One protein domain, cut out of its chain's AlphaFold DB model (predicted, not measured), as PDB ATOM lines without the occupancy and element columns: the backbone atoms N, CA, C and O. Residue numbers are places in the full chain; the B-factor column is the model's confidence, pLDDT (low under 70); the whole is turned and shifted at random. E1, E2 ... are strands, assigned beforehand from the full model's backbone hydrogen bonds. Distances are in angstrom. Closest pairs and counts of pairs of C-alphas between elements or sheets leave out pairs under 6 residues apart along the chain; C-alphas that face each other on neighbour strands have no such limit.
ATOM      1  N   SER A  87     245.010 193.106 221.496       89.50
ATOM      2  CA  SER A  87     245.655 192.996 222.805       89.50
ATOM      3  C   SER A  87     245.869 191.525 223.146       89.50
ATOM      4  O   SER A  87     245.084 190.671 222.730       89.50
ATOM      5  N   SER A  88     246.918 191.244 223.913       91.69
ATOM      6  CA  SER A  88     247.239 189.894 224.378       91.69
ATOM      7  C   SER A  88     246.168 189.351 225.329       91.69
ATOM      8  O   SER A  88     245.519 190.139 226.031       91.69
ATOM      9  N   PRO A  89     245.965 188.023 225.374       95.06
ATOM     10  CA  PRO A  89     244.919 187.448 226.200       95.06
ATOM     11  C   PRO A  89     245.280 187.470 227.681       95.06
ATOM     12  O   PRO A  89     246.445 187.354 228.064       95.06
ATOM     13  N   GLY A  90     244.249 187.500 228.518       96.06
ATOM     14  CA  GLY A  90     244.369 187.012 229.886       96.06
ATOM     15  C   GLY A  90     244.412 185.486 229.872       96.06
ATOM     16  O   GLY A  90     243.709 184.865 229.072       96.06
ATOM     17  N   MET A  91     245.200 184.870 230.756       97.50
ATOM     18  CA  MET A  91     245.301 183.409 230.867       97.50
ATOM     19  C   MET A  91     245.163 182.936 232.311       97.50
ATOM     20  O   MET A  91     245.684 183.570 233.224       97.50
ATOM     21  N   ALA A  92     244.492 181.803 232.507       98.00
ATOM     22  CA  ALA A  92     244.400 181.107 233.790       98.00
ATOM     23  C   ALA A  92     244.091 179.621 233.571       98.00
ATOM     24  O   ALA A  92     243.585 179.241 232.515       98.00
ATOM     25  N   ILE A  93     244.363 178.781 234.571       98.00
ATOM     26  CA  ILE A  93     243.960 177.368 234.549       98.00
ATOM     27  C   ILE A  93     242.691 177.205 235.371       98.00
ATOM     28  O   ILE A  93     242.680 177.513 236.559       98.00
ATOM     29  N   HIS A  94     241.628 176.698 234.749       98.19
ATOM     30  CA  HIS A  94     240.331 176.505 235.393       98.19
ATOM     31  C   HIS A  94     239.695 175.199 234.930       98.19
ATOM     32  O   HIS A  94     239.639 174.926 233.729       98.19
ATOM     33  N   ASN A  95     239.224 174.390 235.883       96.44
ATOM     34  CA  ASN A  95     238.652 173.061 235.634       96.44
ATOM     35  C   ASN A  95     239.560 172.162 234.776       96.44
ATOM     36  O   ASN A  95     239.098 171.466 233.879       96.44
ATOM     37  N   GLY A  96     240.871 172.224 235.028       96.44
ATOM     38  CA  GLY A  96     241.868 171.432 234.309       96.44
ATOM     39  C   GLY A  96     242.169 171.898 232.884       96.44
ATOM     40  O   GLY A  96     242.974 171.252 232.228       96.44
ATOM     41  N   LEU A  97     241.575 173.001 232.416       98.06
ATOM     42  CA  LEU A  97     241.796 173.563 231.081       98.06
ATOM     43  C   LEU A  97     242.558 174.885 231.168       98.06
ATOM     44  O   LEU A  97     242.349 175.670 232.097       98.06
ATOM     45  N   LEU A  98     243.374 175.179 230.157       98.31
ATOM     46  CA  LEU A  98     243.884 176.527 229.938       98.31
ATOM     47  C   LEU A  98     242.758 177.394 229.367       98.31
ATOM     48  O   LEU A  98     242.218 177.113 228.299       98.31
ATOM     49  N   LYS A  99     242.406 178.452 230.089       98.25
ATOM     50  CA  LYS A  99     241.456 179.471 229.657       98.25
ATOM     51  C   LYS A  99     242.214 180.638 229.047       98.25
ATOM     52  O   LYS A  99     243.207 181.083 229.624       98.25
ATOM     53  N   LEU A 100     241.710 181.162 227.933       97.56
ATOM     54  CA  LEU A 100     242.195 182.395 227.319       97.56
ATOM     55  C   LEU A 100     241.034 183.346 227.116       97.56
ATOM     56  O   LEU A 100     240.052 182.972 226.486       97.56
ATOM     57  N   VAL A 101     241.153 184.567 227.620       96.19
ATOM     58  CA  VAL A 101     240.149 185.604 227.385       96.19
ATOM     59  C   VAL A 101     240.754 186.726 226.563       96.19
ATOM     60  O   VAL A 101     241.834 187.224 226.881       96.19
ATOM     61  N   PHE A 102     240.039 187.144 225.527       94.19
ATOM     62  CA  PHE A 102     240.398 188.293 224.708       94.19
ATOM     63  C   PHE A 102     239.294 189.344 224.740       94.19
ATOM     64  O   PHE A 102     238.113 189.009 224.789       94.19
ATOM     65  N   SER A 103     239.673 190.620 224.649       92.19
ATOM     66  CA  SER A 103     238.747 191.707 224.312       92.19
ATOM     67  C   SER A 103     238.792 191.966 222.809       92.19
ATOM     68  O   SER A 103     239.832 192.348 222.266       92.19
ATOM     69  N   GLY A 104     237.657 191.791 222.133       88.94
ATOM     70  CA  GLY A 104     237.525 191.982 220.688       88.94
ATOM     71  C   GLY A 104     236.448 193.003 220.331       88.94
ATOM     72  O   GLY A 104     235.404 193.062 220.974       88.94
ATOM     73  N   TRP A 105     236.677 193.802 219.285       86.50
ATOM     74  CA  TRP A 105     235.636 194.655 218.703       86.50
ATOM     75  C   TRP A 105     234.682 193.814 217.849       86.50
ATOM     76  O   TRP A 105     235.117 193.124 216.928       86.50
ATOM     77  N   LYS A 106     233.379 193.889 218.123       86.12
ATOM     78  CA  LYS A 106     232.327 193.233 217.342       86.12
ATOM     79  C   LYS A 106     231.642 194.290 216.480       86.12
ATOM     80  O   LYS A 106     230.690 194.943 216.899       86.12
ATOM     81  N   GLY A 107     232.173 194.495 215.272       79.75
ATOM     82  CA  GLY A 107     231.768 195.598 214.390       79.75
ATOM     83  C   GLY A 107     230.282 195.612 214.024       79.75
ATOM     84  O   GLY A 107     229.694 196.682 213.930       79.75
ATOM     85  N   ASN A 108     229.657 194.442 213.909       79.88
ATOM     86  CA  ASN A 108     228.215 194.294 213.688       79.88
ATOM     87  C   ASN A 108     227.352 194.785 214.864       79.88
ATOM     88  O   ASN A 108     226.187 195.108 214.666       79.88
ATOM     89  N   LEU A 109     227.913 194.826 216.072       78.81
ATOM     90  CA  LEU A 109     227.226 195.239 217.297       78.81
ATOM     91  C   LEU A 109     227.672 196.624 217.780       78.81
ATOM     92  O   LEU A 109     227.121 197.134 218.750       78.81
ATOM     93  N   GLY A 110     228.686 197.218 217.141       80.69
ATOM     94  CA  GLY A 110     229.247 198.510 217.541       80.69
ATOM     95  C   GLY A 110     229.822 198.525 218.963       80.69
ATOM     96  O   GLY A 110     229.891 199.587 219.575       80.69
ATOM     97  N   SER A 111     230.204 197.361 219.502       83.75
ATOM     98  CA  SER A 111     230.656 197.212 220.888       83.75
ATOM     99  C   SER A 111     231.830 196.240 221.004       83.75
ATOM    100  O   SER A 111     232.124 195.476 220.078       83.75
ATOM    101  N   ARG A 112     232.516 196.263 222.149       86.25
ATOM    102  CA  ARG A 112     233.506 195.244 222.511       86.25
ATOM    103  C   ARG A 112     232.845 194.073 223.230       86.25
ATOM    104  O   ARG A 112     231.855 194.246 223.933       86.25
ATOM    105  N   ALA A 113     233.425 192.895 223.050       89.94
ATOM    106  CA  ALA A 113     233.034 191.669 223.725       89.94
ATOM    107  C   ALA A 113     234.245 191.012 224.377       89.94
ATOM    108  O   ALA A 113     235.389 191.267 223.978       89.94
ATOM    109  N   LEU A 114     233.972 190.128 225.329       93.00
ATOM    110  CA  LEU A 114     234.944 189.163 225.815       93.00
ATOM    111  C   LEU A 114     234.714 187.817 225.142       93.00
ATOM    112  O   LEU A 114     233.615 187.280 225.221       93.00
ATOM    113  N   ASP A 115     235.759 187.283 224.524       94.50
ATOM    114  CA  ASP A 115     235.765 185.952 223.927       94.50
ATOM    115  C   ASP A 115     236.605 185.030 224.818       94.50
ATOM    116  O   ASP A 115     237.803 185.271 224.997       94.50
ATOM    117  N   LEU A 116     235.978 184.008 225.408       96.12
ATOM    118  CA  LEU A 116     236.634 183.018 226.264       96.12
ATOM    119  C   LEU A 116     236.851 181.712 225.498       96.12
ATOM    120  O   LEU A 116     235.901 181.028 225.131       96.12
ATOM    121  N   PHE A 117     238.111 181.332 225.327       97.69
ATOM    122  CA  PHE A 117     238.525 180.065 224.737       97.69
ATOM    123  C   PHE A 117     238.982 179.087 225.816       97.69
ATOM    124  O   PHE A 117     239.557 179.474 226.839       97.69
ATOM    125  N   CYS A 118     238.786 177.799 225.548       98.19
ATOM    126  CA  CYS A 118     239.278 176.703 226.370       98.19
ATOM    127  C   CYS A 118     240.268 175.855 225.578       98.19
ATOM    128  O   CYS A 118     240.032 175.544 224.416       98.19
ATOM    129  N   TYR A 119     241.350 175.439 226.224       98.25
ATOM    130  CA  TYR A 119     242.373 174.596 225.629       98.25
ATOM    131  C   TYR A 119     242.721 173.429 226.550       98.25
ATOM    132  O   TYR A 119     243.082 173.622 227.713       98.25
ATOM    133  N   ASP A 120     242.631 172.212 226.022       97.19
ATOM    134  CA  ASP A 120     242.815 170.968 226.780       97.19
ATOM    135  C   ASP A 120     244.239 170.389 226.702       97.19
ATOM    136  O   ASP A 120     244.534 169.401 227.368       97.19
ATOM    137  N   GLY A 121     245.150 171.009 225.945       95.19
ATOM    138  CA  GLY A 121     246.477 170.446 225.646       95.19
ATOM    139  C   GLY A 121     246.616 169.909 224.216       95.19
ATOM    140  O   GLY A 121     247.737 169.664 223.751       95.19
ATOM    141  N   ASN A 122     245.502 169.808 223.490       93.56
ATOM    142  CA  ASN A 122     245.434 169.350 222.112       93.56
ATOM    143  C   ASN A 122     244.626 170.306 221.217       93.56
ATOM    144  O   ASN A 122     245.159 170.798 220.222       93.56
ATOM    145  N   VAL A 123     243.380 170.611 221.586       95.00
ATOM    146  CA  VAL A 123     242.416 171.368 220.773       95.00
ATOM    147  C   VAL A 123     241.942 172.613 221.521       95.00
ATOM    148  O   VAL A 123     241.801 172.609 222.744       95.00
ATOM    149  N   VAL A 124     241.716 173.695 220.771       97.44
ATOM    150  CA  VAL A 124     241.076 174.912 221.278       97.44
ATOM    151  C   VAL A 124     239.582 174.872 220.957       97.44
ATOM    152  O   VAL A 124     239.197 174.448 219.868       97.44
ATOM    153  N   SER A 125     238.742 175.273 221.905       97.38
ATOM    154  CA  SER A 125     237.299 175.377 221.694       97.38
ATOM    155  C   SER A 125     236.946 176.547 220.772       97.38
ATOM    156  O   SER A 125     237.740 177.467 220.587       97.38
ATOM    157  N   GLU A 126     235.708 176.567 220.282       95.69
ATOM    158  CA  GLU A 126     235.078 177.824 219.862       95.69
ATOM    159  C   GLU A 126     234.954 178.786 221.063       95.69
ATOM    160  O   GLU A 126     234.936 178.322 222.215       95.69
ATOM    161  N   PRO A 127     234.903 180.113 220.838       95.19
ATOM    162  CA  PRO A 127     234.816 181.072 221.927       95.19
ATOM    163  C   PRO A 127     233.404 181.184 222.501       95.19
ATOM    164  O   PRO A 127     232.445 181.477 221.783       95.19
ATOM    165  N   ASP A 128     233.305 181.121 223.825       93.88
ATOM    166  CA  ASP A 128     232.137 181.619 224.546       93.88
ATOM    167  C   ASP A 128     232.211 183.152 224.594       93.88
ATOM    168  O   ASP A 128     233.097 183.734 225.225       93.88
ATOM    169  N   THR A 129     231.297 183.823 223.889       92.38
ATOM    170  CA  THR A 129     231.302 185.288 223.748       92.38
ATOM    171  C   THR A 129     230.351 185.951 224.745       92.38
ATOM    172  O   THR A 129     229.150 185.684 224.738       92.38
ATOM    173  N   SER A 130     230.855 186.896 225.540       89.94
ATOM    174  CA  SER A 130     230.049 187.764 226.404       89.94
ATOM    175  C   SER A 130     230.036 189.204 225.898       89.94
ATOM    176  O   SER A 130     231.075 189.857 225.793       89.94
ATOM    177  N   LEU A 131     228.833 189.715 225.628       86.50
ATOM    178  CA  LEU A 131     228.575 191.109 225.236       86.50
ATOM    179  C   LEU A 131     228.203 192.009 226.417       86.50
ATOM    180  O   LEU A 131     228.133 193.224 226.268       86.50
ATOM    181  N   ALA A 132     227.943 191.421 227.586       81.75
ATOM    182  CA  ALA A 132     227.503 192.159 228.768       81.75
ATOM    183  C   ALA A 132     228.617 193.034 229.366       81.75
ATOM    184  O   ALA A 132     228.353 193.913 230.183       81.75
ATOM    185  N   LEU A 133     229.866 192.773 228.979       73.50
ATOM    186  CA  LEU A 133     231.055 193.372 229.560       73.50
ATOM    187  C   LEU A 133     231.734 194.227 228.487       73.50
ATOM    188  O   LEU A 133     232.341 193.703 227.556       73.50
ATOM    189  N   GLY A 134     231.642 195.552 228.619       74.62
ATOM    190  CA  GLY A 134     232.274 196.531 227.722       74.62
ATOM    191  C   GLY A 134     233.789 196.629 227.910       74.62
ATOM    192  O   GLY A 134     234.329 197.721 228.071       74.62
ATOM    193  N   ALA A 135     234.482 195.494 227.978       82.38
ATOM    194  CA  ALA A 135     235.905 195.438 228.264       82.38
ATOM    195  C   ALA A 135     236.728 196.060 227.133       82.38
ATOM    196  O   ALA A 135     236.612 195.662 225.975       82.38
ATOM    197  N   LYS A 136     237.603 197.002 227.478       79.75
ATOM    198  CA  LYS A 136     238.586 197.625 226.597       79.75
ATOM    199  C   LYS A 136     239.986 197.099 226.899       79.75
ATOM    200  O   LYS A 136     240.357 196.941 228.057       79.75
ATOM    201  N   PHE A 137     240.775 196.961 225.835       81.31
ATOM    202  CA  PHE A 137     242.203 196.641 225.892       81.31
ATOM    203  C   PHE A 137     242.497 195.280 226.542       81.31
ATOM    204  O   PHE A 137     241.715 194.339 226.412       81.31
ATOM    205  N   GLN A 138     243.668 195.170 227.168       86.31
ATOM    206  CA  GLN A 138     244.168 193.953 227.777       86.31
ATOM    207  C   GLN A 138     243.289 193.508 228.947       86.31
ATOM    208  O   GLN A 138     242.786 194.307 229.737       86.31
ATOM    209  N   VAL A 139     243.140 192.196 229.039       92.38
ATOM    210  CA  VAL A 139     242.367 191.497 230.058       92.38
ATOM    211  C   VAL A 139     243.289 190.589 230.851       92.38
ATOM    212  O   VAL A 139     244.311 190.129 230.351       92.38
ATOM    213  N   SER A 140     242.950 190.343 232.110       93.62
ATOM    214  CA  SER A 140     243.693 189.437 232.987       93.62
ATOM    215  C   SER A 140     242.741 188.473 233.672       93.62
ATOM    216  O   SER A 140     241.563 188.780 233.855       93.62
ATOM    217  N   MET A 141     243.244 187.298 234.042       95.31
ATOM    218  CA  MET A 141     242.451 186.280 234.723       95.31
ATOM    219  C   MET A 141     243.190 185.723 235.924       95.31
ATOM    220  O   MET A 141     244.412 185.600 235.918       95.31
ATOM    221  N   ALA A 142     242.418 185.340 236.929       96.69
ATOM    222  CA  ALA A 142     242.878 184.568 238.067       96.69
ATOM    223  C   ALA A 142     241.796 183.560 238.451       96.69
ATOM    224  O   ALA A 142     240.622 183.744 238.132       96.69
ATOM    225  N   VAL A 143     242.189 182.493 239.139       97.19
ATOM    226  CA  VAL A 143     241.253 181.513 239.692       97.19
ATOM    227  C   VAL A 143     241.471 181.427 241.188       97.19
ATOM    228  O   VAL A 143     242.607 181.274 241.630       97.19
ATOM    229  N   GLN A 144     240.383 181.508 241.947       96.88
ATOM    230  CA  GLN A 144     240.377 181.369 243.400       96.88
ATOM    231  C   GLN A 144     239.198 180.482 243.798       96.88
ATOM    232  O   GLN A 144     238.072 180.755 243.395       96.88
ATOM    233  N   ASP A 145     239.455 179.405 244.543       95.62
ATOM    234  CA  ASP A 145     238.423 178.485 245.057       95.62
ATOM    235  C   ASP A 145     237.428 177.991 243.986       95.62
ATOM    236  O   ASP A 145     236.223 177.892 244.203       95.62
ATOM    237  N   GLY A 146     237.940 177.701 242.784       95.12
ATOM    238  CA  GLY A 146     237.132 177.241 241.649       95.12
ATOM    239  C   GLY A 146     236.352 178.344 240.925       95.12
ATOM    240  O   GLY A 146     235.670 178.053 239.943       95.12
ATOM    241  N   VAL A 147     236.478 179.602 241.344       96.44
ATOM    242  CA  VAL A 147     235.879 180.767 240.686       96.44
ATOM    243  C   VAL A 147     236.889 181.393 239.730       96.44
ATOM    244  O   VAL A 147     238.010 181.709 240.122       96.44
ATOM    245  N   LEU A 148     236.487 181.580 238.469       95.00
ATOM    246  CA  LEU A 148     237.266 182.307 237.468       95.00
ATOM    247  C   LEU A 148     236.952 183.805 237.559       95.00
ATOM    248  O   LEU A 148     235.834 184.232 237.279       95.00
ATOM    249  N   CYS A 149     237.955 184.596 237.921       94.44
ATOM    250  CA  CYS A 149     237.876 186.045 238.029       94.44
ATOM    251  C   CYS A 149     238.526 186.691 236.804       94.44
ATOM    252  O   CYS A 149     239.684 186.406 236.497       94.44
ATOM    253  N   VAL A 150     237.804 187.590 236.132       92.31
ATOM    254  CA  VAL A 150     238.316 188.362 234.992       92.31
ATOM    255  C   VAL A 150     238.455 189.823 235.398       92.31
ATOM    256  O   VAL A 150     237.493 190.444 235.847       92.31
ATOM    257  N   LEU A 151     239.650 190.375 235.216       91.81
ATOM    258  CA  LEU A 151     239.945 191.790 235.405       91.81
ATOM    259  C   LEU A 151     240.030 192.473 234.040       91.81
ATOM    260  O   LEU A 151     240.733 192.004 233.142       91.81
ATOM    261  N   TYR A 152     239.322 193.589 233.896       90.19
ATOM    262  CA  TYR A 152     239.272 194.350 232.655       90.19
ATOM    263  C   TYR A 152     239.040 195.835 232.920       90.19
ATOM    264  O   TYR A 152     238.477 196.221 233.944       90.19
ATOM    265  N   HIS A 153     239.433 196.672 231.962       85.50
ATOM    266  CA  HIS A 153     239.070 198.084 231.966       85.50
ATOM    267  C   HIS A 153     237.719 198.268 231.264       85.50
ATOM    268  O   HIS A 153     237.578 197.917 230.094       85.50
ATOM    269  N   GLY A 154     236.703 198.765 231.972       80.19
ATOM    270  CA  GLY A 154     235.364 198.952 231.409       80.19
ATOM    271  C   GLY A 154     235.250 200.140 230.449       80.19
ATOM    272  O   GLY A 154     236.025 201.094 230.497       80.19
ATOM    273  N   GLN A 155     234.240 200.099 229.581       71.50
ATOM    274  CA  GLN A 155     233.671 201.284 228.948       71.50
ATOM    275  C   GLN A 155     232.790 202.007 229.966       71.50
ATOM    276  O   GLN A 155     231.758 201.470 230.361       71.50
ATOM    277  N   GLY A 156     233.234 203.189 230.400       59.31
ATOM    278  CA  GLY A 156     232.348 204.211 230.961       59.31
ATOM    279  C   GLY A 156     231.555 204.917 229.873       59.31
ATOM    280  O   GLY A 156     232.017 204.887 228.704       59.31
TER     281      GLY A 156
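This is residues 87 to 156 of the 156 residues of an uncharacterized protein of Pseudomonas sp. MYb187 (UniProt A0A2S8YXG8). A strongly twisted sheet of four strands, E1 to E4, has the bent hairpin E5 and E6 over part of one face, a small sandwich of two sheets only partly face to face. E5 runs next to the larger sheet, and E6 lies beyond it. The printed part has 70 residues, with six named strands in the order E1 to E6 and no named helix: all strand. Both sheets are antiparallel, ordered E1 - E2 - E3 - E4 and E5 - E6. The whole is compact, with a radius of gyration of the C-alphas of 12.1 A and spans of 34 by 24 by 19 A.

E1, residues 90 to 94, begins at C-alpha 90 (244.369, 187.012, 229.886) and is 12.5 A long. E2, residues 97 to 106, measures 25.8 A; E3, residues 111 to 119, 25.9 A; E4, residues 128 to 130, 6.8 A. E5, residues 135 to 144, is 21.1 A long. E6, residues 147 to 154, is 20.4 A long and ends at C-alpha 154 (235.364, 198.952, 231.409).

E1 to E4 form a meander, each strand the antiparallel neighbour of the one before. N 92 and O 99 are 3.2 A apart between E1 and E2, N 102 and O 115 3.0 A between E2 and E3, N 116 and O 128 2.9 A between E3 and E4. E2 bends by 53 degrees at residue 103. E5 bends by 95 degrees at residue 138. Its closest C-alphas to E1 are Ser 140 and Gly 90, 4.0 A; to E2, Ala 135 and Ser 103, 6.1 A. E5 and E6 are a hairpin, with N 142 and O 149 3.0 A apart. E6 is apart from E3 and E4.

The farthest C-alphas, Asn 122 and Gly 156, are 38.3 A apart. The printed part has no cut and no long link. Mean pLDDT of the printed part is 90.8; residue 156 is under 70.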